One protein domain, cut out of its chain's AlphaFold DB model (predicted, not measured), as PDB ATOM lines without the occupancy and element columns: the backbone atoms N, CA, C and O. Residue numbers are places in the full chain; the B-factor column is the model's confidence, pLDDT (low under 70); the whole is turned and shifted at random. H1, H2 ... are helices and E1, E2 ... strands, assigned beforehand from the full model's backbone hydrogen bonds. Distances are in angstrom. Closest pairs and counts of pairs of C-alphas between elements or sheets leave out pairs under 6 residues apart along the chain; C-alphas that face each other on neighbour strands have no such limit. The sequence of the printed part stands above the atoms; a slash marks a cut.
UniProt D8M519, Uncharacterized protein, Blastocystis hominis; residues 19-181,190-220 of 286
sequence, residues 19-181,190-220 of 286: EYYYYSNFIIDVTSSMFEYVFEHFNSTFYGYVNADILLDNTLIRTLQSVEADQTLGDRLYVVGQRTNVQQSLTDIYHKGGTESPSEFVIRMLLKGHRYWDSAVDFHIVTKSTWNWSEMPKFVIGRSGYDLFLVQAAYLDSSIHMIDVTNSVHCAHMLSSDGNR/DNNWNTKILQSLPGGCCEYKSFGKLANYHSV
ATOM      1  N   GLU A  19      15.336 -36.516   7.531       46.50
ATOM      2  CA  GLU A  19      16.188 -37.531   8.186       46.50
ATOM      3  C   GLU A  19      17.086 -38.313   7.212       46.50
ATOM      4  O   GLU A  19      16.621 -38.938   6.261       46.50
ATOM      5  N   TYR A  20      18.388 -38.297   7.505       46.84
ATOM      6  CA  TYR A  20      19.424 -38.912   6.689       46.84
ATOM      7  C   TYR A  20      19.996 -40.137   7.380       46.84
ATOM      8  O   TYR A  20      20.575 -40.033   8.463       46.84
ATOM      9  N   TYR A  21      19.942 -41.289   6.717       40.47
ATOM     10  CA  TYR A  21      20.830 -42.388   7.080       40.47
ATOM     11  C   TYR A  21      22.188 -42.180   6.415       40.47
ATOM     12  O   TYR A  21      22.296 -42.161   5.192       40.47
ATOM     13  N   TYR A  22      23.244 -42.080   7.224       40.50
ATOM     14  CA  TYR A  22      24.611 -42.190   6.726       40.50
ATOM     15  C   TYR A  22      24.886 -43.648   6.348       40.50
ATOM     16  O   TYR A  22      25.195 -44.474   7.206       40.50
ATOM     17  N   TYR A  23      24.837 -43.964   5.056       39.84
ATOM     18  CA  TYR A  23      25.481 -45.168   4.539       39.84
ATOM     19  C   TYR A  23      26.712 -44.764   3.732       39.84
ATOM     20  O   TYR A  23      26.598 -44.168   2.663       39.84
ATOM     21  N   SER A  24      27.907 -45.073   4.249       38.59
ATOM     22  CA  SER A  24      29.189 -44.824   3.563       38.59
ATOM     23  C   SER A  24      29.334 -43.409   2.961       38.59
ATOM     24  O   SER A  24      29.760 -43.274   1.818       38.59
ATOM     25  N   ASN A  25      29.004 -42.360   3.730       37.47
ATOM     26  CA  ASN A  25      29.102 -40.936   3.347       37.47
ATOM     27  C   ASN A  25      28.072 -40.409   2.322       37.47
ATOM     28  O   ASN A  25      28.294 -39.340   1.754       37.47
ATOM     29  N   PHE A  26      26.945 -41.097   2.101       38.25
ATOM     30  CA  PHE A  26      25.849 -40.601   1.254       38.25
ATOM     31  C   PHE A  26      24.603 -40.241   2.069       38.25
ATOM     32  O   PHE A  26      24.273 -40.923   3.037       38.25
ATOM     33  N   ILE A  27      23.932 -39.164   1.647       46.41
ATOM     34  CA  ILE A  27      22.593 -38.764   2.091       46.41
ATOM     35  C   ILE A  27      21.571 -39.673   1.401       46.41
ATOM     36  O   ILE A  27      21.625 -39.854   0.185       46.41
ATOM     37  N   ILE A  28      20.670 -40.254   2.188       53.84
ATOM     38  CA  ILE A  28      19.639 -41.185   1.739       53.84
ATOM     39  C   ILE A  28      18.289 -40.657   2.222       53.84
ATOM     40  O   ILE A  28      18.069 -40.600   3.431       53.84
ATOM     41  N   ASP A  29      17.405 -40.306   1.286       58.56
ATOM     42  CA  ASP A  29      16.045 -39.862   1.593       58.56
ATOM     43  C   ASP A  29      15.144 -41.068   1.849       58.56
ATOM     44  O   ASP A  29      14.983 -41.941   0.988       58.56
ATOM     45  N   VAL A  30      14.558 -41.109   3.044       66.19
ATOM     46  CA  VAL A  30      13.631 -42.164   3.442       66.19
ATOM     47  C   VAL A  30      12.199 -41.746   3.136       66.19
ATOM     48  O   VAL A  30      11.744 -40.706   3.613       66.19
ATOM     49  N   THR A  31      11.466 -42.577   2.389       70.25
ATOM     50  CA  THR A  31      10.093 -42.277   1.947       70.25
ATOM     51  C   THR A  31       9.184 -41.875   3.110       70.25
ATOM     52  O   THR A  31       8.510 -40.853   3.027       70.25
ATOM     53  N   SER A  32       9.189 -42.634   4.215       78.88
ATOM     54  CA  SER A  32       8.348 -42.326   5.381       78.88
ATOM     55  C   SER A  32       8.710 -40.983   6.013       78.88
ATOM     56  O   SER A  32       7.822 -40.176   6.256       78.88
ATOM     57  N   SER A  33      10.006 -40.716   6.218       76.12
ATOM     58  CA  SER A  33      10.476 -39.504   6.895       76.12
ATOM     59  C   SER A  33      10.185 -38.249   6.064       76.12
ATOM     60  O   SER A  33       9.903 -37.189   6.615       76.12
ATOM     61  N   MET A  34      10.192 -38.361   4.730       80.81
ATOM     62  CA  MET A  34       9.773 -37.281   3.833       80.81
ATOM     63  C   MET A  34       8.281 -36.955   3.983       80.81
ATOM     64  O   MET A  34       7.927 -35.779   4.083       80.81
ATOM     65  N   PHE A  35       7.413 -37.971   4.022       83.25
ATOM     66  CA  PHE A  35       5.978 -37.768   4.236       83.25
ATOM     67  C   PHE A  35       5.682 -37.216   5.638       83.25
ATOM     68  O   PHE A  35       4.969 -36.223   5.764       83.25
ATOM     69  N   GLU A  36       6.297 -37.780   6.679       84.31
ATOM     70  CA  GLU A  36       6.193 -37.288   8.061       84.31
ATOM     71  C   GLU A  36       6.592 -35.812   8.162       84.31
ATOM     72  O   GLU A  36       5.835 -35.006   8.706       84.31
ATOM     73  N   TYR A  37       7.707 -35.427   7.531       80.62
ATOM     74  CA  TYR A  37       8.139 -34.034   7.486       80.62
ATOM     75  C   TYR A  37       7.063 -33.116   6.890       80.62
ATOM     76  O   TYR A  37       6.701 -32.109   7.505       80.62
ATOM     77  N   VAL A  38       6.508 -33.443   5.716       80.62
ATOM     78  CA  VAL A  38       5.494 -32.573   5.096       80.62
ATOM     79  C   VAL A  38       4.186 -32.544   5.890       80.62
ATOM     80  O   VAL A  38       3.554 -31.492   5.954       80.62
ATOM     81  N   PHE A  39       3.814 -33.637   6.563       84.81
ATOM     82  CA  PHE A  39       2.636 -33.684   7.438       84.81
ATOM     83  C   PHE A  39       2.746 -32.807   8.687       84.81
ATOM     84  O   PHE A  39       1.716 -32.465   9.278       84.81
ATOM     85  N   GLU A  40       3.965 -32.529   9.148       85.06
ATOM     86  CA  GLU A  40       4.236 -31.680  10.313       85.06
ATOM     87  C   GLU A  40       4.366 -30.201   9.940       85.06
ATOM     88  O   GLU A  40       4.059 -29.330  10.754       85.06
ATOM     89  N   HIS A  41       4.793 -29.912   8.710       82.56
ATOM     90  CA  HIS A  41       5.126 -28.553   8.276       82.56
ATOM     91  C   HIS A  41       4.046 -27.897   7.408       82.56
ATOM     92  O   HIS A  41       4.029 -26.670   7.290       82.56
ATOM     93  N   PHE A  42       3.132 -28.677   6.821       83.12
ATOM     94  CA  PHE A  42       2.067 -28.170   5.953       83.12
ATOM     95  C   PHE A  42       0.707 -28.731   6.354       83.12
ATOM     96  O   PHE A  42       0.562 -29.924   6.615       83.12
ATOM     97  N   ASN A  43      -0.308 -27.866   6.351       88.25
ATOM     98  CA  ASN A  43      -1.701 -28.258   6.531       88.25
ATOM     99  C   ASN A  43      -2.374 -28.369   5.156       88.25
ATOM    100  O   ASN A  43      -2.635 -27.346   4.522       88.25
ATOM    101  N   SER A  44      -2.606 -29.595   4.693       86.56
ATOM    102  CA  SER A  44      -3.211 -29.903   3.394       86.56
ATOM    103  C   SER A  44      -4.052 -31.176   3.504       86.56
ATOM    104  O   SER A  44      -3.758 -32.036   4.331       86.56
ATOM    105  N   THR A  45      -5.076 -31.317   2.664       90.75
ATOM    106  CA  THR A  45      -5.841 -32.572   2.540       90.75
ATOM    107  C   THR A  45      -4.980 -33.662   1.908       90.75
ATOM    108  O   THR A  45      -4.906 -34.786   2.407       90.75
ATOM    109  N   PHE A  46      -4.269 -33.297   0.839       93.69
ATOM    110  CA  PHE A  46      -3.394 -34.193   0.096       93.69
ATOM    111  C   PHE A  46      -1.928 -33.815   0.256       93.69
ATOM    112  O   PHE A  46      -1.555 -32.638   0.241       93.69
ATOM    113  N   TYR A  47      -1.095 -34.842   0.325       90.56
ATOM    114  CA  TYR A  47       0.357 -34.761   0.323       90.56
ATOM    115  C   TYR A  47       0.882 -35.655  -0.786       90.56
ATOM    116  O   TYR A  47       0.261 -36.663  -1.111       90.56
ATOM    117  N   GLY A  48       2.008 -35.289  -1.385       88.06
ATOM    118  CA  GLY A  48       2.462 -35.944  -2.597       88.06
ATOM    119  C   GLY A  48       3.960 -36.140  -2.657       88.06
ATOM    120  O   GLY A  48       4.723 -35.276  -2.231       88.06
ATOM    121  N   TYR A  49       4.353 -37.252  -3.262       87.31
ATOM    122  CA  TYR A  49       5.671 -37.443  -3.840       87.31
ATOM    123  C   TYR A  49       5.539 -37.583  -5.354       87.31
ATOM    124  O   TYR A  49       4.588 -38.195  -5.838       87.31
ATOM    125  N   VAL A  50       6.490 -37.021  -6.090       84.44
ATOM    126  CA  VAL A  50       6.578 -37.101  -7.548       84.44
ATOM    127  C   VAL A  50       8.055 -37.270  -7.903       84.44
ATOM    128  O   VAL A  50       8.893 -36.539  -7.371       84.44
ATOM    129  N   ASN A  51       8.382 -38.211  -8.788       83.50
ATOM    130  CA  ASN A  51       9.737 -38.349  -9.319       83.50
ATOM    131  C   ASN A  51      10.141 -37.076 -10.082       83.50
ATOM    132  O   ASN A  51       9.333 -36.432 -10.749       83.50
ATOM    133  N   ALA A  52      11.421 -36.721 -10.011       77.62
ATOM    134  CA  ALA A  52      11.945 -35.479 -10.579       77.62
ATOM    135  C   ALA A  52      11.833 -35.364 -12.109       77.62
ATOM    136  O   ALA A  52      11.853 -34.264 -12.655       77.62
ATOM    137  N   ASP A  53      11.751 -36.498 -12.797       81.75
ATOM    138  CA  ASP A  53      11.637 -36.619 -14.249       81.75
ATOM    139  C   ASP A  53      10.179 -36.692 -14.728       81.75
ATOM    140  O   ASP A  53       9.918 -36.998 -15.895       81.75
ATOM    141  N   ILE A  54       9.222 -36.372 -13.855       86.44
ATOM    142  CA  ILE A  54       7.802 -36.293 -14.180       86.44
ATOM    143  C   ILE A  54       7.371 -34.840 -14.364       86.44
ATOM    144  O   ILE A  54       7.639 -33.966 -13.540       86.44
ATOM    145  N   LEU A  55       6.621 -34.601 -15.436       86.19
ATOM    146  CA  LEU A  55       5.894 -33.366 -15.672       86.19
ATOM    147  C   LEU A  55       4.397 -33.609 -15.479       86.19
ATOM    148  O   LEU A  55       3.805 -34.496 -16.101       86.19
ATOM    149  N   LEU A  56       3.799 -32.773 -14.640       85.62
ATOM    150  CA  LEU A  56       2.368 -32.723 -14.357       85.62
ATOM    151  C   LEU A  56       1.850 -31.337 -14.730       85.62
ATOM    152  O   LEU A  56       2.598 -30.356 -14.704       85.62
ATOM    153  N   ASP A  57       0.560 -31.242 -15.024       83.88
ATOM    154  CA  ASP A  57      -0.115 -29.965 -15.224       83.88
ATOM    155  C   ASP A  57      -1.291 -29.777 -14.246       83.88
ATOM    156  O   ASP A  57      -1.446 -30.489 -13.250       83.88
ATOM    157  N   ASN A  58      -2.129 -28.775 -14.509       84.62
ATOM    158  CA  ASN A  58      -3.279 -28.445 -13.668       84.62
ATOM    159  C   ASN A  58      -4.368 -29.535 -13.613       84.62
ATOM    160  O   ASN A  58      -5.261 -29.435 -12.769       84.62
ATOM    161  N   THR A  59      -4.312 -30.566 -14.459       82.31
ATOM    162  CA  THR A  59      -5.254 -31.691 -14.412       82.31
ATOM    163  C   THR A  59      -5.121 -32.509 -13.129       82.31
ATOM    164  O   THR A  59      -6.141 -32.958 -12.603       82.31
ATOM    165  N   LEU A  60      -3.920 -32.601 -12.538       87.12
ATOM    166  CA  LEU A  60      -3.740 -33.204 -11.213       87.12
ATOM    167  C   LEU A  60      -4.568 -32.466 -10.161       87.12
ATOM    168  O   LEU A  60      -5.329 -33.083  -9.424       87.12
ATOM    169  N   ILE A  61      -4.471 -31.138 -10.125       86.94
ATOM    170  CA  ILE A  61      -5.174 -30.325  -9.126       86.94
ATOM    171  C   ILE A  61      -6.685 -30.430  -9.299       86.94
ATOM    172  O   ILE A  61      -7.392 -30.657  -8.323       86.94
ATOM    173  N   ARG A  62      -7.176 -30.336 -10.541       85.50
ATOM    174  CA  ARG A  62      -8.607 -30.514 -10.838       85.50
ATOM    175  C   ARG A  62      -9.104 -31.893 -10.415       85.50
ATOM    176  O   ARG A  62     -10.188 -32.008  -9.859       85.50
ATOM    177  N   THR A  63      -8.299 -32.928 -10.646       86.25
ATOM    178  CA  THR A  63      -8.635 -34.290 -10.223       86.25
ATOM    179  C   THR A  63      -8.712 -34.399  -8.708       86.25
ATOM    180  O   THR A  63      -9.687 -34.929  -8.189       86.25
ATOM    181  N   LEU A  64      -7.720 -33.870  -7.987       90.88
ATOM    182  CA  LEU A  64      -7.701 -33.911  -6.525       90.88
ATOM    183  C   LEU A  64      -8.867 -33.128  -5.912       90.88
ATOM    184  O   LEU A  64      -9.446 -33.592  -4.938       90.88
ATOM    185  N   GLN A  65      -9.273 -32.006  -6.512       91.25
ATOM    186  CA  GLN A  65     -10.483 -31.280  -6.105       91.25
ATOM    187  C   GLN A  65     -11.744 -32.144  -6.250       91.25
ATOM    188  O   GLN A  65     -12.594 -32.142  -5.365       91.25
ATOM    189  N   SER A  66     -11.861 -32.917  -7.335       87.31
ATOM    190  CA  SER A  66     -12.972 -33.861  -7.509       87.31
ATOM    191  C   SER A  66     -12.929 -35.024  -6.517       87.31
ATOM    192  O   SER A  66     -13.981 -35.434  -6.040       87.31
ATOM    193  N   VAL A  67     -11.738 -35.529  -6.180       92.75
ATOM    194  CA  VAL A  67     -11.565 -36.550  -5.132       92.75
ATOM    195  C   VAL A  67     -11.977 -35.997  -3.763       92.75
ATOM    196  O   VAL A  67     -12.726 -36.644  -3.048       92.75
ATOM    197  N   GLU A  68     -11.538 -34.790  -3.400       92.62
ATOM    198  CA  GLU A  68     -11.885 -34.151  -2.120       92.62
ATOM    199  C   GLU A  68     -13.377 -33.817  -2.003       92.62
ATOM    200  O   GLU A  68     -13.961 -33.909  -0.922       92.62
ATOM    201  N   ALA A  69     -14.013 -33.441  -3.115       90.94
ATOM    202  CA  ALA A  69     -15.441 -33.159  -3.141       90.94
ATOM    203  C   ALA A  69     -16.297 -34.417  -2.896       90.94
ATOM    204  O   ALA A  69     -17.409 -34.304  -2.370       90.94
ATOM    205  N   ASP A  70     -15.794 -35.606  -3.238       89.06
ATOM    206  CA  ASP A  70     -16.518 -36.863  -3.073       89.06
ATOM    207  C   ASP A  70     -16.455 -37.379  -1.626       89.06
ATOM    208  O   ASP A  70     -15.533 -38.070  -1.193       89.06
ATOM    209  N   GLN A  71     -17.513 -37.075  -0.875       87.69
ATOM    210  CA  GLN A  71     -17.653 -37.451   0.534       87.69
ATOM    211  C   GLN A  71     -17.766 -38.968   0.768       87.69
ATOM    212  O   GLN A  71     -17.728 -39.410   1.917       87.69
ATOM    213  N   THR A  72     -17.934 -39.780  -0.283       88.44
ATOM    214  CA  THR A  72     -18.066 -41.240  -0.149       88.44
ATOM    215  C   THR A  72     -16.721 -41.953  -0.013       88.44
ATOM    216  O   THR A  72     -16.677 -43.088   0.461       88.44
ATOM    217  N   LEU A  73     -15.618 -41.280  -0.356       89.69
ATOM    218  CA  LEU A  73     -14.280 -41.872  -0.382       89.69
ATOM    219  C   LEU A  73     -13.631 -41.978   1.006       89.69
ATOM    220  O   LEU A  73     -12.643 -42.691   1.157       89.69
ATOM    221  N   GLY A  74     -14.183 -41.340   2.037       91.44
ATOM    222  CA  GLY A  74     -13.590 -41.360   3.375       91.44
ATOM    223  C   GLY A  74     -12.257 -40.606   3.443       91.44
ATOM    224  O   GLY A  74     -11.981 -39.727   2.629       91.44
ATOM    225  N   ASP A  75     -11.439 -40.911   4.451       94.62
ATOM    226  CA  ASP A  75     -10.257 -40.117   4.802       94.62
ATOM    227  C   ASP A  75      -8.914 -40.806   4.520       94.62
ATOM    228  O   ASP A  75      -7.893 -40.124   4.510       94.62
ATOM    229  N   ARG A  76      -8.879 -42.122   4.276       97.44
ATOM    230  CA  ARG A  76      -7.663 -42.898   3.966       97.44
ATOM    231  C   ARG A  76      -7.562 -43.132   2.459       97.44
ATOM    232  O   ARG A  76      -8.080 -44.122   1.946       97.44
ATOM    233  N   LEU A  77      -6.909 -42.213   1.747       97.81
ATOM    234  CA  LEU A  77      -6.896 -42.195   0.281       97.81
ATOM    235  C   LEU A  77      -5.487 -42.362  -0.268       97.81
ATOM    236  O   LEU A  77      -4.585 -41.617   0.110       97.81
ATOM    237  N   TYR A  78      -5.329 -43.263  -1.235       97.94
ATOM    238  CA  TYR A  78      -4.104 -43.401  -2.013       97.94
ATOM    239  C   TYR A  78      -4.390 -43.189  -3.499       97.94
ATOM    240  O   TYR A  78      -5.079 -43.975  -4.139       97.94
ATOM    241  N   VAL A  79      -3.860 -42.108  -4.056       96.62
ATOM    242  CA  VAL A  79      -4.158 -41.639  -5.407       96.62
ATOM    243  C   VAL A  79      -2.907 -41.765  -6.275       96.62
ATOM    244  O   VAL A  79      -1.858 -41.186  -5.973       96.62
ATOM    245  N   VAL A  80      -3.028 -42.528  -7.359       95.62
ATOM    246  CA  VAL A  80      -1.936 -42.875  -8.282       95.62
ATOM    247  C   VAL A  80      -2.440 -42.940  -9.715       95.62
ATOM    248  O   VAL A  80      -3.632 -43.086  -9.945       95.62
ATOM    249  N   GLY A  81      -1.550 -42.852 -10.697       91.50
ATOM    250  CA  GLY A  81      -1.932 -42.988 -12.099       91.50
ATOM    251  C   GLY A  81      -0.752 -43.324 -12.996       91.50
ATOM    252  O   GLY A  81       0.413 -43.224 -12.601       91.50
ATOM    253  N   GLN A  82      -1.055 -43.739 -14.224       88.25
ATOM    254  CA  GLN A  82      -0.045 -44.112 -15.205       88.25
ATOM    255  C   GLN A  82       0.598 -42.877 -15.817       88.25
ATOM    256  O   GLN A  82      -0.073 -41.907 -16.180       88.25
ATOM    257  N   ARG A  83       1.898 -42.983 -16.073       88.12
ATOM    258  CA  ARG A  83       2.617 -42.020 -16.902       88.12
ATOM    259  C   ARG A  83       2.545 -42.355 -18.387       88.12
ATOM    260  O   ARG A  83       2.338 -43.499 -18.802       88.12
ATOM    261  N   THR A  84       2.889 -41.358 -19.178       85.75
ATOM    262  CA  THR A  84       3.256 -41.486 -20.582       85.75
ATOM    263  C   THR A  84       4.758 -41.286 -20.700       85.75
ATOM    264  O   THR A  84       5.275 -40.242 -20.313       85.75
ATOM    265  N   ASN A  85       5.481 -42.279 -21.213       89.12
ATOM    266  CA  ASN A  85       6.914 -42.139 -21.453       89.12
ATOM    267  C   ASN A  85       7.151 -41.272 -22.688       89.12
ATOM    268  O   ASN A  85       6.623 -41.567 -23.761       89.12
ATOM    269  N   VAL A  86       7.996 -40.257 -22.542       86.19
ATOM    270  CA  VAL A  86       8.318 -39.290 -23.589       86.19
ATOM    271  C   VAL A  86       9.815 -39.327 -23.860       86.19
ATOM    272  O   VAL A  86      10.628 -39.195 -22.948       86.19
ATOM    273  N   GLN A  87      10.182 -39.495 -25.130       87.19
ATOM    274  CA  GLN A  87      11.554 -39.298 -25.583       87.19
ATOM    275  C   GLN A  87      11.715 -37.850 -26.051       87.19
ATOM    276  O   GLN A  87      11.318 -37.494 -27.161       87.19
ATOM    277  N   GLN A  88      12.298 -37.012 -25.203       83.56
ATOM    278  CA  GLN A  88      12.523 -35.605 -25.506       83.56
ATOM    279  C   GLN A  88      13.710 -35.380 -26.445       83.56
ATOM    280  O   GLN A  88      14.679 -36.145 -26.478       83.56
ATOM    281  N   SER A  89      13.634 -34.279 -27.183       84.94
ATOM    282  CA  SER A  89      14.709 -33.723 -28.002       84.94
ATOM    283  C   SER A  89      15.340 -32.505 -27.323       84.94
ATOM    284  O   SER A  89      14.732 -31.874 -26.464       84.94
ATOM    285  N   LEU A  90      16.536 -32.097 -27.762       84.75
ATOM    286  CA  LEU A  90      17.178 -30.864 -27.274       84.75
ATOM    287  C   LEU A  90      16.368 -29.591 -27.582       84.75
ATOM    288  O   LEU A  90      16.620 -28.549 -26.990       84.75
ATOM    289  N   THR A  91      15.409 -29.668 -28.507       86.19
ATOM    290  CA  THR A  91      14.491 -28.571 -28.840       86.19
ATOM    291  C   THR A  91      13.236 -28.541 -27.964       86.19
ATOM    292  O   THR A  91      12.451 -27.602 -28.061       86.19
ATOM    293  N   ASP A  92      13.027 -29.538 -27.101       87.31
ATOM    294  CA  ASP A  92      11.897 -29.584 -26.170       87.31
ATOM    295  C   ASP A  92      12.199 -28.780 -24.902       87.31
ATOM    296  O   ASP A  92      12.401 -29.325 -23.820       87.31
ATOM    297  N   ILE A  93      12.241 -27.456 -25.059       86.56
ATOM    298  CA  ILE A  93      12.536 -26.511 -23.981       86.56
ATOM    299  C   ILE A  93      11.267 -25.740 -23.628       86.56
ATOM    300  O   ILE A  93      10.628 -25.150 -24.499       86.56
ATOM    301  N   TYR A  94      10.919 -25.725 -22.342       85.00
ATOM    302  CA  TYR A  94       9.913 -24.814 -21.810       85.00
ATOM    303  C   TYR A  94      10.563 -23.473 -21.454       85.00
ATOM    304  O   TYR A  94      11.542 -23.418 -20.706       85.00
ATOM    305  N   HIS A  95      10.004 -22.376 -21.963       85.81
ATOM    306  CA  HIS A  95      10.465 -21.024 -21.662       85.81
ATOM    307  C   HIS A  95       9.475 -20.325 -20.732       85.81
ATOM    308  O   HIS A  95       8.387 -19.928 -21.148       85.81
ATOM    309  N   LYS A  96       9.861 -20.128 -19.466       79.19
ATOM    310  CA  LYS A  96       9.045 -19.387 -18.495       79.19
ATOM    311  C   LYS A  96       8.787 -17.959 -18.995       79.19
ATOM    312  O   LYS A  96       9.730 -17.218 -19.251       79.19
ATOM    313  N   GLY A  97       7.512 -17.578 -19.103       82.00
ATOM    314  CA  GLY A  97       7.096 -16.276 -19.646       82.00
ATOM    315  C   GLY A  97       7.076 -16.201 -21.178       82.00
ATOM    316  O   GLY A  97       6.888 -15.117 -21.725       82.00
ATOM    317  N   GLY A  98       7.281 -17.329 -21.865       89.00
ATOM    318  CA  GLY A  98       7.068 -17.457 -23.303       89.00
ATOM    319  C   GLY A  98       5.584 -17.518 -23.684       89.00
ATOM    320  O   GLY A  98       4.699 -17.262 -22.871       89.00
ATOM    321  N   THR A  99       5.318 -17.856 -24.947       92.00
ATOM    322  CA  THR A  99       3.952 -17.948 -25.496       92.00
ATOM    323  C   THR A  99       3.234 -19.248 -25.141       92.00
ATOM    324  O   THR A  99       2.013 -19.273 -25.152       92.00
ATOM    325  N   GLU A 100       3.983 -20.320 -24.877       88.38
ATOM    326  CA  GLU A 100       3.453 -21.619 -24.456       88.38
ATOM    327  C   GLU A 100       3.303 -21.628 -22.930       88.38
ATOM    328  O   GLU A 100       4.238 -21.291 -22.199       88.38
ATOM    329  N   SER A 101       2.128 -22.008 -22.443       87.44
ATOM    330  CA  SER A 101       1.878 -22.229 -21.020       87.44
ATOM    331  C   SER A 101       2.481 -23.560 -20.536       87.44
ATOM    332  O   SER A 101       2.700 -24.469 -21.339       87.44
ATOM    333  N   PRO A 102       2.710 -23.739 -19.218       82.44
ATOM    334  CA  PRO A 102       3.168 -25.019 -18.674       82.44
ATOM    335  C   PRO A 102       2.282 -26.205 -19.077       82.44
ATOM    336  O   PRO A 102       2.796 -27.249 -19.463       82.44
ATOM    337  N   SER A 103       0.954 -26.041 -19.026       82.44
ATOM    338  CA  SER A 103       0.006 -27.090 -19.419       82.44
ATOM    339  C   SER A 103       0.121 -27.444 -20.901       82.44
ATOM    340  O   SER A 103       0.146 -28.621 -21.247       82.44
ATOM    341  N   GLU A 104       0.240 -26.447 -21.783       83.19
ATOM    342  CA  GLU A 104       0.433 -26.691 -23.219       83.19
ATOM    343  C   GLU A 104       1.747 -27.431 -23.493       83.19
ATOM    344  O   GLU A 104       1.759 -28.365 -24.295       83.19
ATOM    345  N   PHE A 105       2.820 -27.095 -22.767       84.94
ATOM    346  CA  PHE A 105       4.091 -27.818 -22.850       84.94
ATOM    347  C   PHE A 105       3.938 -29.290 -22.451       84.94
ATOM    348  O   PHE A 105       4.400 -30.173 -23.177       84.94
ATOM    349  N   VAL A 106       3.260 -29.577 -21.333       83.62
ATOM    350  CA  VAL A 106       3.001 -30.959 -20.887       83.62
ATOM    351  C   VAL A 106       2.176 -31.720 -21.921       83.62
ATOM    352  O   VAL A 106       2.569 -32.817 -22.313       83.62
ATOM    353  N   ILE A 107       1.096 -31.130 -22.441       84.06
ATOM    354  CA  ILE A 107       0.278 -31.742 -23.500       84.06
ATOM    355  C   ILE A 107       1.134 -32.044 -24.734       84.06
ATOM    356  O   ILE A 107       1.074 -33.146 -25.281       84.06
ATOM    357  N   ARG A 108       1.993 -31.110 -25.152       86.19
ATOM    358  CA  ARG A 108       2.911 -31.324 -26.273       86.19
ATOM    359  C   ARG A 108       3.891 -32.470 -26.021       86.19
ATOM    360  O   ARG A 108       4.236 -33.170 -26.974       86.19
ATOM    361  N   MET A 109       4.347 -32.671 -24.784       84.81
ATOM    362  CA  MET A 109       5.175 -33.828 -24.418       84.81
ATOM    363  C   MET A 109       4.373 -35.128 -24.507       84.81
ATOM    364  O   MET A 109       4.831 -36.082 -25.135       84.81
ATOM    365  N   LEU A 110       3.157 -35.148 -23.957       81.38
ATOM    366  CA  LEU A 110       2.278 -36.318 -23.971       81.38
ATOM    367  C   LEU A 110       1.944 -36.793 -25.388       81.38
ATOM    368  O   LEU A 110       2.016 -37.988 -25.654       81.38
ATOM    369  N   LEU A 111       1.673 -35.869 -26.316       82.19
ATOM    370  CA  LEU A 111       1.362 -36.184 -27.719       82.19
ATOM    371  C   LEU A 111       2.500 -36.896 -28.470       82.19
ATOM    372  O   LEU A 111       2.273 -37.472 -29.531       82.19
ATOM    373  N   LYS A 112       3.731 -36.840 -27.947       84.50
ATOM    374  CA  LYS A 112       4.904 -37.529 -28.510       84.50
ATOM    375  C   LYS A 112       5.186 -38.872 -27.843       84.50
ATOM    376  O   LYS A 112       6.083 -39.589 -28.286       84.50
ATOM    377  N   GLY A 113       4.526 -39.152 -26.727       82.00
ATOM    378  CA  GLY A 113       4.845 -40.282 -25.879       82.00
ATOM    379  C   GLY A 113       3.931 -41.478 -26.086       82.00
ATOM    380  O   GLY A 113       3.008 -41.472 -26.896       82.00
ATOM    381  N   HIS A 114       4.202 -42.517 -25.303       81.38
ATOM    382  CA  HIS A 114       3.362 -43.705 -25.223       81.38
ATOM    383  C   HIS A 114       3.030 -44.002 -23.768       81.38
ATOM    384  O   HIS A 114       3.921 -43.972 -22.906       81.38
ATOM    385  N   ARG A 115       1.756 -44.300 -23.497       84.06
ATOM    386  CA  ARG A 115       1.319 -44.743 -22.177       84.06
ATOM    387  C   ARG A 115       2.133 -45.964 -21.757       84.06
ATOM    388  O   ARG A 115       2.388 -46.863 -22.560       84.06
ATOM    389  N   TYR A 116       2.612 -45.957 -20.519       87.00
ATOM    390  CA  TYR A 116       3.440 -47.036 -19.996       87.00
ATOM    391  C   TYR A 116       2.682 -47.882 -18.976       87.00
ATOM    392  O   TYR A 116       1.556 -47.570 -18.606       87.00
ATOM    393  N   TRP A 117       3.294 -48.987 -18.554       81.44
ATOM    394  CA  TRP A 117       2.645 -49.974 -17.694       81.44
ATOM    395  C   TRP A 117       2.094 -49.357 -16.401       81.44
ATOM    396  O   TRP A 117       2.757 -48.554 -15.752       81.44
ATOM    397  N   ASP A 118       0.933 -49.839 -15.965       78.56
ATOM    398  CA  ASP A 118       0.316 -49.575 -14.651       78.56
ATOM    399  C   ASP A 118       1.073 -50.188 -13.466       78.56
ATOM    400  O   ASP A 118       0.609 -50.153 -12.335       78.56
ATOM    401  N   SER A 119       2.247 -50.764 -13.688       85.31
ATOM    402  CA  SER A 119       3.188 -51.093 -12.616       85.31
ATOM    403  C   SER A 119       4.304 -50.060 -12.483       85.31
ATOM    404  O   SER A 119       5.302 -50.303 -11.807       85.31
ATOM    405  N   ALA A 120       4.210 -48.967 -13.229       85.81
ATOM    406  CA  ALA A 120       5.240 -47.959 -13.355       85.81
ATOM    407  C   ALA A 120       4.685 -46.650 -12.775       85.81
ATOM    408  O   ALA A 120       4.181 -45.794 -13.499       85.81
ATOM    409  N   VAL A 121       4.714 -46.578 -11.442       88.00
ATOM    410  CA  VAL A 121       4.202 -45.459 -10.644       88.00
ATOM    411  C   VAL A 121       5.344 -44.494 -10.366       88.00
ATOM    412  O   VAL A 121       6.425 -44.926  -9.976       88.00
ATOM    413  N   ASP A 122       5.104 -43.201 -10.571       87.81
ATOM    414  CA  ASP A 122       6.116 -42.154 -10.363       87.81
ATOM    415  C   ASP A 122       5.561 -40.945  -9.616       87.81
ATOM    416  O   ASP A 122       6.276 -39.976  -9.377       87.81
ATOM    417  N   PHE A 123       4.282 -40.988  -9.246       90.88
ATOM    418  CA  PHE A 123       3.711 -40.062  -8.292       90.88
ATOM    419  C   PHE A 123       2.785 -40.804  -7.337       90.88
ATOM    420  O   PHE A 123       2.073 -41.731  -7.720       90.88
ATOM    421  N   HIS A 124       2.809 -40.370  -6.084       93.62
ATOM    422  CA  HIS A 124       2.078 -40.960  -4.977       93.62
ATOM    423  C   HIS A 124       1.419 -39.829  -4.208       93.62
ATOM    424  O   HIS A 124       2.116 -39.072  -3.531       93.62
ATOM    425  N   ILE A 125       0.099 -39.700  -4.322       95.94
ATOM    426  CA  ILE A 125      -0.672 -38.723  -3.556       95.94
ATOM    427  C   ILE A 125      -1.456 -39.453  -2.468       95.94
ATOM    428  O   ILE A 125      -2.034 -40.511  -2.702       95.94
ATOM    429  N   VAL A 126      -1.439 -38.910  -1.259       96.50
ATOM    430  CA  VAL A 126      -1.939 -39.562  -0.047       96.50
ATOM    431  C   VAL A 126      -2.633 -38.557   0.854       96.50
ATOM    432  O   VAL A 126      -2.280 -37.375   0.873       96.50
ATOM    433  N   THR A 127      -3.562 -39.028   1.673       95.88
ATOM    434  CA  THR A 127      -3.949 -38.313   2.895       95.88
ATOM    435  C   THR A 127      -3.016 -38.693   4.046       95.88
ATOM    436  O   THR A 127      -2.387 -39.759   4.044       95.88
ATOM    437  N   LYS A 128      -2.927 -37.846   5.077       93.31
ATOM    438  CA  LYS A 128      -2.069 -38.105   6.251       93.31
ATOM    439  C   LYS A 128      -2.378 -39.447   6.930       93.31
ATOM    440  O   LYS A 128      -1.467 -40.094   7.437       93.31
ATOM    441  N   SER A 129      -3.639 -39.878   6.906       95.69
ATOM    442  CA  SER A 129      -4.110 -41.123   7.518       95.69
ATOM    443  C   SER A 129      -3.984 -42.361   6.625       95.69
ATOM    444  O   SER A 129      -4.327 -43.436   7.106       95.69
ATOM    445  N   THR A 130      -3.479 -42.256   5.385       96.50
ATOM    446  CA  THR A 130      -3.401 -43.386   4.430       96.50
ATOM    447  C   THR A 130      -2.742 -44.620   5.043       96.50
ATOM    448  O   THR A 130      -3.350 -45.680   5.070       96.50
ATOM    449  N   TRP A 131      -1.545 -44.480   5.619       95.19
ATOM    450  CA  TRP A 131      -0.851 -45.561   6.328       95.19
ATOM    451  C   TRP A 131      -0.428 -45.125   7.729       95.19
ATOM    452  O   TRP A 131      -0.401 -43.937   8.053       95.19
ATOM    453  N   ASN A 132      -0.020 -46.092   8.554       92.06
ATOM    454  CA  ASN A 132       0.803 -45.788   9.716       92.06
ATOM    455  C   ASN A 132       2.251 -45.548   9.260       92.06
ATOM    456  O   ASN A 132       3.061 -46.469   9.190       92.06
ATOM    457  N   TRP A 133       2.565 -44.298   8.922       87.12
ATOM    458  CA  TRP A 133       3.861 -43.899   8.361       87.12
ATOM    459  C   TRP A 133       5.065 -44.259   9.236       87.12
ATOM    460  O   TRP A 133       6.117 -44.609   8.700       87.12
ATOM    461  N   SER A 134       4.880 -44.282  10.558       85.31
ATOM    462  CA  SER A 134       5.934 -44.651  11.504       85.31
ATOM    463  C   SER A 134       6.331 -46.133  11.419       85.31
ATOM    464  O   SER A 134       7.479 -46.484  11.698       85.31
ATOM    465  N   GLU A 135       5.408 -46.992  10.970       87.88
ATOM    466  CA  GLU A 135       5.600 -48.437  10.791       87.88
ATOM    467  C   GLU A 135       6.011 -48.812   9.361       87.88
ATOM    468  O   GLU A 135       6.365 -49.964   9.097       87.88
ATOM    469  N   MET A 136       5.998 -47.853   8.428       87.69
ATOM    470  CA  MET A 136       6.384 -48.113   7.046       87.69
ATOM    471  C   MET A 136       7.866 -48.501   6.961       87.69
ATOM    472  O   MET A 136       8.716 -47.866   7.601       87.69
ATOM    473  N   PRO A 137       8.221 -49.508   6.138       89.00
ATOM    474  CA  PRO A 137       9.615 -49.856   5.938       89.00
ATOM    475  C   PRO A 137      10.408 -48.656   5.409       89.00
ATOM    476  O   PRO A 137       9.930 -47.877   4.582       89.00
ATOM    477  N   LYS A 138      11.647 -48.516   5.886       86.50
ATOM    478  CA  LYS A 138      12.518 -47.370   5.592       86.50
ATOM    479  C   LYS A 138      13.149 -47.501   4.201       86.50
ATOM    480  O   LYS A 138      14.343 -47.783   4.051       86.50
ATOM    481  N   PHE A 139      12.310 -47.358   3.180       85.94
ATOM    482  CA  PHE A 139      12.721 -47.354   1.783       85.94
ATOM    483  C   PHE A 139      13.462 -46.082   1.417       85.94
ATOM    484  O   PHE A 139      13.156 -45.002   1.911       85.94
ATOM    485  N   VAL A 140      14.406 -46.242   0.501       82.38
ATOM    486  CA  VAL A 140      15.176 -45.166  -0.101       82.38
ATOM    487  C   VAL A 140      14.509 -44.735  -1.391       82.38
ATOM    488  O   VAL A 140      14.252 -45.567  -2.270       82.38
ATOM    489  N   ILE A 141      14.280 -43.433  -1.517       77.88
ATOM    490  CA  ILE A 141      13.759 -42.823  -2.737       77.88
ATOM    491  C   ILE A 141      14.734 -43.040  -3.907       77.88
ATOM    492  O   ILE A 141      15.958 -42.985  -3.764       77.88
ATOM    493  N   GLY A 142      14.192 -43.342  -5.089       74.62
ATOM    494  CA  GLY A 142      14.993 -43.641  -6.280       74.62
ATOM    495  C   GLY A 142      15.693 -45.008  -6.242       74.62
ATOM    496  O   GLY A 142      16.629 -45.250  -7.014       74.62
ATOM    497  N   ARG A 143      15.282 -45.916  -5.346       81.56
ATOM    498  CA  ARG A 143      15.683 -47.333  -5.351       81.56
ATOM    499  C   ARG A 143      14.477 -48.218  -5.637       81.56
ATOM    500  O   ARG A 143      13.354 -47.925  -5.240       81.56
ATOM    501  N   SER A 144      14.721 -49.318  -6.343       83.50
ATOM    502  CA  SER A 144      13.652 -50.153  -6.890       83.50
ATOM    503  C   SER A 144      12.749 -50.744  -5.803       83.50
ATOM    504  O   SER A 144      13.233 -51.221  -4.779       83.50
ATOM    505  N   GLY A 145      11.443 -50.760  -6.069       86.06
ATOM    506  CA  GLY A 145      10.474 -51.604  -5.373       86.06
ATOM    507  C   GLY A 145       9.620 -50.909  -4.317       86.06
ATOM    508  O   GLY A 145       8.611 -51.490  -3.928       86.06
ATOM    509  N   TYR A 146       9.948 -49.681  -3.896       87.62
ATOM    510  CA  TYR A 146       9.094 -48.970  -2.937       87.62
ATOM    511  C   TYR A 146       7.743 -48.582  -3.564       87.62
ATOM    512  O   TYR A 146       6.715 -48.745  -2.914       87.62
ATOM    513  N   ASP A 147       7.721 -48.182  -4.843       89.62
ATOM    514  CA  ASP A 147       6.491 -47.764  -5.529       89.62
ATOM    515  C   ASP A 147       5.447 -48.895  -5.540       89.62
ATOM    516  O   ASP A 147       4.282 -48.710  -5.188       89.62
ATOM    517  N   LEU A 148       5.897 -50.110  -5.876       90.56
ATOM    518  CA  LEU A 148       5.054 -51.309  -5.901       90.56
ATOM    519  C   LEU A 148       4.690 -51.806  -4.502       90.56
ATOM    520  O   LEU A 148       3.624 -52.391  -4.327       90.56
ATOM    521  N   PHE A 149       5.546 -51.569  -3.504       92.50
ATOM    522  CA  PHE A 149       5.189 -51.842  -2.119       92.50
ATOM    523  C   PHE A 149       4.010 -50.978  -1.673       92.50
ATOM    524  O   PHE A 149       3.084 -51.516  -1.078       92.50
ATOM    525  N   LEU A 150       4.002 -49.678  -1.993       92.94
ATOM    526  CA  LEU A 150       2.888 -48.790  -1.641       92.94
ATOM    527  C   LEU A 150       1.572 -49.240  -2.291       92.94
ATOM    528  O   LEU A 150       0.544 -49.273  -1.621       92.94
ATOM    529  N   VAL A 151       1.613 -49.662  -3.562       93.31
ATOM    530  CA  VAL A 151       0.447 -50.242  -4.258       93.31
ATOM    531  C   VAL A 151      -0.068 -51.492  -3.550       93.31
ATOM    532  O   VAL A 151      -1.252 -51.569  -3.232       93.31
ATOM    533  N   GLN A 152       0.810 -52.453  -3.255       92.94
ATOM    534  CA  GLN A 152       0.408 -53.666  -2.546       92.94
ATOM    535  C   GLN A 152      -0.118 -53.358  -1.135       92.94
ATOM    536  O   GLN A 152      -1.112 -53.944  -0.718       92.94
ATOM    537  N   ALA A 153       0.532 -52.454  -0.400       93.12
ATOM    538  CA  ALA A 153       0.138 -52.087   0.956       93.12
ATOM    539  C   ALA A 153      -1.247 -51.425   0.994       93.12
ATOM    540  O   ALA A 153      -2.034 -51.748   1.876       93.12
ATOM    541  N   ALA A 154      -1.558 -50.542   0.038       94.75
ATOM    542  CA  ALA A 154      -2.903 -49.986  -0.108       94.75
ATOM    543  C   ALA A 154      -3.929 -51.061  -0.472       94.75
ATOM    544  O   ALA A 154      -4.974 -51.139   0.156       94.75
ATOM    545  N   TYR A 155      -3.615 -51.917  -1.445       93.00
ATOM    546  CA  TYR A 155      -4.538 -52.959  -1.896       93.00
ATOM    547  C   TYR A 155      -4.896 -53.971  -0.791       93.00
ATOM    548  O   TYR A 155      -6.039 -54.412  -0.697       93.00
ATOM    549  N   LEU A 156      -3.928 -54.352   0.048       91.88
ATOM    550  CA  LEU A 156      -4.142 -55.335   1.115       91.88
ATOM    551  C   LEU A 156      -4.870 -54.766   2.345       91.88
ATOM    552  O   LEU A 156      -5.388 -55.545   3.146       91.88
ATOM    553  N   ASP A 157      -4.915 -53.445   2.510       94.00
ATOM    554  CA  ASP A 157      -5.665 -52.783   3.578       94.00
ATOM    555  C   ASP A 157      -6.996 -52.258   3.029       94.00
ATOM    556  O   ASP A 157      -7.074 -51.177   2.454       94.00
ATOM    557  N   SER A 158      -8.078 -53.004   3.266       93.12
ATOM    558  CA  SER A 158      -9.421 -52.647   2.791       93.12
ATOM    559  C   SER A 158      -9.977 -51.337   3.364       93.12
ATOM    560  O   SER A 158     -11.054 -50.914   2.951       93.12
ATOM    561  N   SER A 159      -9.315 -50.729   4.355       95.75
ATOM    562  CA  SER A 159      -9.678 -49.402   4.865       95.75
ATOM    563  C   SER A 159      -9.092 -48.255   4.038       95.75
ATOM    564  O   SER A 159      -9.458 -47.106   4.274       95.75
ATOM    565  N   ILE A 160      -8.183 -48.544   3.103       97.12
ATOM    566  CA  ILE A 160      -7.577 -47.568   2.200       97.12
ATOM    567  C   ILE A 160      -8.301 -47.636   0.861       97.12
ATOM    568  O   ILE A 160      -8.396 -48.693   0.241       97.12
ATOM    569  N   HIS A 161      -8.770 -46.489   0.382       96.25
ATOM    570  CA  HIS A 161      -9.304 -46.377  -0.966       96.25
ATOM    571  C   HIS A 161      -8.201 -45.960  -1.932       96.25
ATOM    572  O   HIS A 161      -7.715 -44.826  -1.910       96.25
ATOM    573  N   MET A 162      -7.813 -46.898  -2.792       96.12
ATOM    574  CA  MET A 162      -6.904 -46.642  -3.895       96.12
ATOM    575  C   MET A 162      -7.682 -46.119  -5.105       96.12
ATOM    576  O   MET A 162      -8.675 -46.719  -5.523       96.12
ATOM    577  N   ILE A 163      -7.225 -45.000  -5.663       94.69
ATOM    578  CA  ILE A 163      -7.873 -44.297  -6.771       94.69
ATOM    579  C   ILE A 163      -6.895 -44.214  -7.937       94.69
ATOM    580  O   ILE A 163      -5.842 -43.580  -7.822       94.69
ATOM    581  N   ASP A 164      -7.265 -44.827  -9.058       92.50
ATOM    582  CA  ASP A 164      -6.544 -44.687 -10.317       92.50
ATOM    583  C   ASP A 164      -6.980 -43.408 -11.046       92.50
ATOM    584  O   ASP A 164      -8.109 -43.292 -11.524       92.50
ATOM    585  N   VAL A 165      -6.071 -42.443 -11.155       91.69
ATOM    586  CA  VAL A 165      -6.314 -41.152 -11.810       91.69
ATOM    587  C   VAL A 165      -5.767 -41.046 -13.237       91.69
ATOM    588  O   VAL A 165      -5.706 -39.960 -13.816       91.69
ATOM    589  N   THR A 166      -5.388 -42.178 -13.830       87.19
ATOM    590  CA  THR A 166      -4.823 -42.315 -15.187       87.19
ATOM    591  C   THR A 166      -5.588 -41.556 -16.275       87.19
ATOM    592  O   THR A 166      -4.961 -41.042 -17.209       87.19
ATOM    593  N   ASN A 167      -6.916 -41.475 -16.160       81.62
ATOM    594  CA  ASN A 167      -7.805 -40.915 -17.185       81.62
ATOM    595  C   ASN A 167      -8.165 -39.442 -16.971       81.62
ATOM    596  O   ASN A 167      -8.866 -38.863 -17.798       81.62
ATOM    597  N   SER A 168      -7.710 -38.826 -15.882       79.00
ATOM    598  CA  SER A 168      -7.932 -37.398 -15.633       79.00
ATOM    599  C   SER A 168      -6.658 -36.632 -15.310       79.00
ATOM    600  O   SER A 168      -6.734 -35.419 -15.153       79.00
ATOM    601  N   VAL A 169      -5.508 -37.305 -15.195       85.38
ATOM    602  CA  VAL A 169      -4.218 -36.677 -14.902       85.38
ATOM    603  C   VAL A 169      -3.253 -36.856 -16.062       85.38
ATOM    604  O   VAL A 169      -2.904 -37.964 -16.466       85.38
ATOM    605  N   HIS A 170      -2.764 -35.727 -16.558       86.69
ATOM    606  CA  HIS A 170      -1.643 -35.643 -17.474       86.69
ATOM    607  C   HIS A 170      -0.334 -35.866 -16.718       86.69
ATOM    608  O   HIS A 170       0.047 -35.057 -15.874       86.69
ATOM    609  N   CYS A 171       0.364 -36.953 -17.042       87.56
ATOM    610  CA  CYS A 171       1.633 -37.323 -16.423       87.56
ATOM    611  C   CYS A 171       2.638 -37.732 -17.506       87.56
ATOM    612  O   CYS A 171       2.521 -38.811 -18.095       87.56
ATOM    613  N   ALA A 172       3.602 -36.860 -17.804       86.00
ATOM    614  CA  ALA A 172       4.660 -37.124 -18.777       86.00
ATOM    615  C   ALA A 172       5.960 -37.494 -18.054       86.00
ATOM    616  O   ALA A 172       6.425 -36.748 -17.203       86.00
ATOM    617  N   HIS A 173       6.563 -38.619 -18.418       90.69
ATOM    618  CA  HIS A 173       7.837 -39.085 -17.879       90.69
ATOM    619  C   HIS A 173       8.953 -38.870 -18.897       90.69
ATOM    620  O   HIS A 173       8.939 -39.454 -19.986       90.69
ATOM    621  N   MET A 174       9.912 -38.027 -18.530       87.44
ATOM    622  CA  MET A 174      11.013 -37.583 -19.377       87.44
ATOM    623  C   MET A 174      12.137 -38.617 -19.344       87.44
ATOM    624  O   MET A 174      12.904 -38.705 -18.386       87.44
ATOM    625  N   LEU A 175      12.250 -39.422 -20.400       84.88
ATOM    626  CA  LEU A 175      13.241 -40.492 -20.441       84.88
ATOM    627  C   LEU A 175      14.661 -39.932 -20.528       84.88
ATOM    628  O   LEU A 175      14.964 -39.095 -21.373       84.88
ATOM    629  N   SER A 176      15.589 -40.448 -19.726       74.38
ATOM    630  CA  SER A 176      17.006 -40.130 -19.934       74.38
ATOM    631  C   SER A 176      17.521 -40.702 -21.267       74.38
ATOM    632  O   SER A 176      16.851 -41.492 -21.936       74.38
ATOM    633  N   SER A 177      18.759 -40.365 -21.644       73.62
ATOM    634  CA  SER A 177      19.442 -40.991 -22.792       73.62
ATOM    635  C   SER A 177      19.535 -42.517 -22.683       73.62
ATOM    636  O   SER A 177      19.656 -43.203 -23.695       73.62
ATOM    637  N   ASP A 178      19.458 -43.057 -21.464       65.19
ATOM    638  CA  ASP A 178      19.461 -44.497 -21.205       65.19
ATOM    639  C   ASP A 178      18.079 -45.140 -21.412       65.19
ATOM    640  O   ASP A 178      17.936 -46.359 -21.250       65.19
ATOM    641  N   GLY A 179      17.063 -44.345 -21.757       75.25
ATOM    642  CA  GLY A 179      15.690 -44.772 -21.977       75.25
ATOM    643  C   GLY A 179      15.041 -45.353 -20.720       75.25
ATOM    644  O   GLY A 179      15.337 -44.981 -19.584       75.25
ATOM    645  N   ASN A 180      14.148 -46.321 -20.923       73.56
ATOM    646  CA  ASN A 180      13.429 -46.973 -19.833       73.56
ATOM    647  C   ASN A 180      14.363 -47.699 -18.852       73.56
ATOM    648  O   ASN A 180      15.337 -48.355 -19.245       73.56
ATOM    649  N   ARG A 181      13.984 -47.667 -17.566       70.56
ATOM    650  CA  ARG A 181      14.667 -48.364 -16.458       70.56
ATOM    651  C   ARG A 181      16.105 -47.881 -16.216       70.56
ATOM    652  O   ARG A 181      16.942 -48.658 -15.752       70.56
ATOM    653  N   ASP A 190      24.351 -48.748  -2.876       76.69
ATOM    654  CA  ASP A 190      23.070 -48.899  -2.186       76.69
ATOM    655  C   ASP A 190      21.914 -49.337  -3.113       76.69
ATOM    656  O   ASP A 190      20.770 -49.387  -2.672       76.69
ATOM    657  N   ASN A 191      22.186 -49.692  -4.378       79.94
ATOM    658  CA  ASN A 191      21.169 -50.105  -5.363       79.94
ATOM    659  C   ASN A 191      20.188 -51.161  -4.796       79.94
ATOM    660  O   ASN A 191      18.976 -51.045  -4.960       79.94
ATOM    661  N   ASN A 192      20.711 -52.138  -4.048       85.25
ATOM    662  CA  ASN A 192      19.932 -53.246  -3.489       85.25
ATOM    663  C   ASN A 192      19.299 -52.956  -2.114       85.25
ATOM    664  O   ASN A 192      18.821 -53.894  -1.476       85.25
ATOM    665  N   TRP A 193      19.334 -51.718  -1.609       87.06
ATOM    666  CA  TRP A 193      18.824 -51.391  -0.271       87.06
ATOM    667  C   TRP A 193      17.358 -51.801  -0.101       87.06
ATOM    668  O   TRP A 193      17.045 -52.642   0.742       87.06
ATOM    669  N   ASN A 194      16.477 -51.277  -0.956       88.94
ATOM    670  CA  ASN A 194      15.045 -51.575  -0.904       88.94
ATOM    671  C   ASN A 194      14.781 -53.065  -1.135       88.94
ATOM    672  O   ASN A 194      13.996 -53.663  -0.410       88.94
ATOM    673  N   THR A 195      15.501 -53.699  -2.065       88.19
ATOM    674  CA  THR A 195      15.385 -55.141  -2.325       88.19
ATOM    675  C   THR A 195      15.636 -55.982  -1.072       88.19
ATOM    676  O   THR A 195      14.894 -56.927  -0.817       88.19
ATOM    677  N   LYS A 196      16.647 -55.635  -0.262       89.81
ATOM    678  CA  LYS A 196      16.932 -56.342   1.000       89.81
ATOM    679  C   LYS A 196      15.800 -56.180   2.012       89.81
ATOM    680  O   LYS A 196      15.451 -57.151   2.676       89.81
ATOM    681  N   ILE A 197      15.218 -54.983   2.105       90.50
ATOM    682  CA  ILE A 197      14.050 -54.732   2.959       90.50
ATOM    683  C   ILE A 197      12.877 -55.598   2.496       90.50
ATOM    684  O   ILE A 197      12.336 -56.353   3.297       90.50
ATOM    685  N   LEU A 198      12.538 -55.565   1.204       90.81
ATOM    686  CA  LEU A 198      11.410 -56.317   0.641       90.81
ATOM    687  C   LEU A 198      11.538 -57.830   0.874       90.81
ATOM    688  O   LEU A 198      10.552 -58.482   1.200       90.81
ATOM    689  N   GLN A 199      12.750 -58.382   0.760       89.75
ATOM    690  CA  GLN A 199      13.026 -59.800   1.033       89.75
ATOM    691  C   GLN A 199      12.837 -60.192   2.505       89.75
ATOM    692  O   GLN A 199      12.642 -61.368   2.798       89.75
ATOM    693  N   SER A 200      12.918 -59.228   3.425       89.19
ATOM    694  CA  SER A 200      12.740 -59.459   4.862       89.19
ATOM    695  C   SER A 200      11.288 -59.335   5.333       89.19
ATOM    696  O   SER A 200      10.989 -59.702   6.468       89.19
ATOM    697  N   LEU A 201      10.384 -58.833   4.483       87.69
ATOM    698  CA  LEU A 201       8.983 -58.639   4.845       87.69
ATOM    699  C   LEU A 201       8.237 -59.984   4.920       87.69
ATOM    700  O   LEU A 201       8.321 -60.784   3.983       87.69
ATOM    701  N   PRO A 202       7.459 -60.238   5.989       81.69
ATOM    702  CA  PRO A 202       6.555 -61.382   6.051       81.69
ATOM    703  C   PRO A 202       5.565 -61.369   4.878       81.69
ATOM    704  O   PRO A 202       4.952 -60.345   4.601       81.69
ATOM    705  N   GLY A 203       5.423 -62.495   4.171       77.88
ATOM    706  CA  GLY A 203       4.587 -62.588   2.962       77.88
ATOM    707  C   GLY A 203       5.232 -62.012   1.693       77.88
ATOM    708  O   GLY A 203       4.728 -62.239   0.597       77.88
ATOM    709  N   GLY A 204       6.382 -61.345   1.820       77.69
ATOM    710  CA  GLY A 204       7.112 -60.747   0.712       77.69
ATOM    711  C   GLY A 204       6.401 -59.553   0.064       77.69
ATOM    712  O   GLY A 204       5.386 -59.036   0.520       77.69
ATOM    713  N   CYS A 205       6.985 -59.098  -1.035       80.88
ATOM    714  CA  CYS A 205       6.445 -58.102  -1.956       80.88
ATOM    715  C   CYS A 205       7.009 -58.441  -3.346       80.88
ATOM    716  O   CYS A 205       8.021 -59.131  -3.458       80.88
ATOM    717  N   CYS A 206       6.457 -58.007  -4.466       80.75
ATOM    718  CA  CYS A 206       5.252 -57.227  -4.672       80.75
ATOM    719  C   CYS A 206       4.412 -58.036  -5.654       80.75
ATOM    720  O   CYS A 206       4.641 -57.962  -6.859       80.75
ATOM    721  N   GLU A 207       3.578 -58.933  -5.139       83.31
ATOM    722  CA  GLU A 207       2.750 -59.831  -5.953       83.31
ATOM    723  C   GLU A 207       1.727 -59.017  -6.758       83.31
ATOM    724  O   GLU A 207       1.529 -59.245  -7.953       83.31
ATOM    725  N   TYR A 208       1.192 -57.978  -6.121       80.69
ATOM    726  CA  TYR A 208       0.184 -57.073  -6.650       80.69
ATOM    727  C   TYR A 208       0.851 -55.827  -7.237       80.69
ATOM    728  O   TYR A 208       1.310 -54.952  -6.508       80.69
ATOM    729  N   LYS A 209       0.965 -55.775  -8.570       80.75
ATOM    730  CA  LYS A 209       1.780 -54.754  -9.258       80.75
ATOM    731  C   LYS A 209       1.004 -53.745 -10.093       80.75
ATOM    732  O   LYS A 209       1.575 -52.725 -10.442       80.75
ATOM    733  N   SER A 210      -0.229 -54.055 -10.472       85.06
ATOM    734  CA  SER A 210      -1.012 -53.293 -11.447       85.06
ATOM    735  C   SER A 210      -2.041 -52.460 -10.693       85.06
ATOM    736  O   SER A 210      -3.099 -52.970 -10.338       85.06
ATOM    737  N   PHE A 211      -1.729 -51.196 -10.384       83.75
ATOM    738  CA  PHE A 211      -2.682 -50.373  -9.621       83.75
ATOM    739  C   PHE A 211      -3.993 -50.182 -10.390       83.75
ATOM    740  O   PHE A 211      -5.042 -50.166  -9.763       83.75
ATOM    741  N   GLY A 212      -3.947 -50.132 -11.728       81.06
ATOM    742  CA  GLY A 212      -5.142 -49.968 -12.557       81.06
ATOM    743  C   GLY A 212      -6.151 -51.104 -12.390       81.06
ATOM    744  O   GLY A 212      -7.347 -50.861 -12.408       81.06
ATOM    745  N   LYS A 213      -5.695 -52.337 -12.132       80.25
ATOM    746  CA  LYS A 213      -6.597 -53.462 -11.823       80.25
ATOM    747  C   LYS A 213      -7.066 -53.494 -10.375       80.25
ATOM    748  O   LYS A 213      -8.114 -54.063 -10.094       80.25
ATOM    749  N   LEU A 214      -6.238 -52.980  -9.472       87.19
ATOM    750  CA  LEU A 214      -6.382 -53.151  -8.027       87.19
ATOM    751  C   LEU A 214      -7.101 -51.975  -7.359       87.19
ATOM    752  O   LEU A 214      -7.486 -52.085  -6.198       87.19
ATOM    753  N   ALA A 215      -7.221 -50.835  -8.043       88.00
ATOM    754  CA  ALA A 215      -7.831 -49.638  -7.492       88.00
ATOM    755  C   ALA A 215      -9.317 -49.865  -7.198       88.00
ATOM    756  O   ALA A 215     -10.030 -50.522  -7.953       88.00
ATOM    757  N   ASN A 216      -9.793 -49.292  -6.093       89.88
ATOM    758  CA  ASN A 216     -11.207 -49.313  -5.726       89.88
ATOM    759  C   ASN A 216     -12.020 -48.380  -6.628       89.88
ATOM    760  O   ASN A 216     -13.187 -48.650  -6.908       89.88
ATOM    761  N   TYR A 217     -11.397 -47.287  -7.072       87.44
ATOM    762  CA  TYR A 217     -12.023 -46.246  -7.876       87.44
ATOM    763  C   TYR A 217     -11.132 -45.839  -9.043       87.44
ATOM    764  O   TYR A 217      -9.908 -45.955  -8.974       87.44
ATOM    765  N   HIS A 218     -11.749 -45.280 -10.078       85.62
ATOM    766  CA  HIS A 218     -11.048 -44.564 -11.136       85.62
ATOM    767  C   HIS A 218     -11.601 -43.149 -11.316       85.62
ATOM    768  O   HIS A 218     -12.776 -42.881 -11.051       85.62
ATOM    769  N   SER A 219     -10.761 -42.227 -11.772       78.25
ATOM    770  CA  SER A 219     -11.246 -40.945 -12.263       78.25
ATOM    771  C   SER A 219     -11.696 -41.068 -13.717       78.25
ATOM    772  O   SER A 219     -11.116 -41.802 -14.517       78.25
ATOM    773  N   VAL A 220     -12.736 -40.324 -14.078       72.06
ATOM    774  CA  VAL A 220     -13.222 -40.221 -15.455       72.06
ATOM    775  C   VAL A 220     -13.443 -38.754 -15.774       72.06
ATOM    776  O   VAL A 220     -14.196 -38.065 -15.081       72.06
TER     777      VAL A 220
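AT A GLANCE: This is residues 19 to 181 and 190 to 220 of the 286 residues of an uncharacterized protein of Blastocystis hominis (UniProt D8M519). A twisted sheet of five short strands has H2 over one face and H4 and H6 over the other; a smaller sheet of E2, E7 and E4, covered by H3, lies toward one end of its strands. H1 grazes the large sheet at its edge strand E1, and H5 lies near the first residue of H4. The printed part has 194 residues with six named helices and eight named strands, in the order H1 E1 E2 H2 E3 E4 H3 E5 H4 E6 E7 H5 H6 E8. The sheets, E1 E5 E3 E6 E8 and E2 E7 E4, are both mixed, and so is the class, with under half of the residues in named elements. The whole is compact, with a radius of gyration of the C-alphas of 17.2 A and spans of 51 by 46 by 34 A.

HOW THE PARTS SIT: H1, residues 31 to 41, only grazes the large sheet; its closest C-alphas to E1, residues 47 to 50, are those of Val 38 and Tyr 47, 7.3 A apart. E1 is antiparallel to E5, residues 123 to 126, with N 47 and O 126 within hydrogen-bond range at 2.8 A. E2, residues 54 to 56, is antiparallel to E7, residues 171 to 174, with N 55 and O 172 at 2.8 A. H2, residues 58 to 69, has a height over the large sheet of 7.5 A. E3, residues 77 to 80, is antiparallel to E5, with N 79 and O 125 at 2.8 A, and parallel to E6, residues 161 to 164, with N 163 and O 78 at 2.8 A. E4, residues 84 to 86, is parallel to E7, with N 84 and O 171 at 2.8 A. H3, residues 102 to 110, lies over E2 and E7; the closest C-alphas of H3 and E7 are those of Leu 110 and Ala 172, 5.8 A apart. H4, residues 146 to 156, is on the opposite face from H2, over E3 and E6, at a height of 9.7 A. H5, residues 193 to 200, is close but not clearly touching H4, the closest C-alphas being those of Tyr 146 and Asn 194, 6.8 A apart. H6, residues 211 to 214, is on the same face as H4. E8, residues 217 to 220, is parallel to E6, with N 164 and O 217 at 2.9 A. Each O i to N i+4 pair in H1 to H5 is within hydrogen-bond range; H6 is too short for one.

IN THESE COORDINATES: H1 begins at C-alpha 31 (10.093, -42.277, 1.947) and is 15.9 A long; H2 is 16.8 A, H3 12.5 A, H4 15.2 A and H5 11.3 A. E8 ends at C-alpha 220 (-13.222, -40.221, -15.455).

THE WHOLE: The C-alphas of Thr 99 and Pro 202, the two farthest apart, are 53.7 A apart. Residues 182 to 189 are not printed, and C-alphas 181 and 190 are 16.6 A apart. The links E4 to H3, H3 to E5 and E5 to H4 are long. The pLDDT is under 70 at residues 19 to 30 and residue 178.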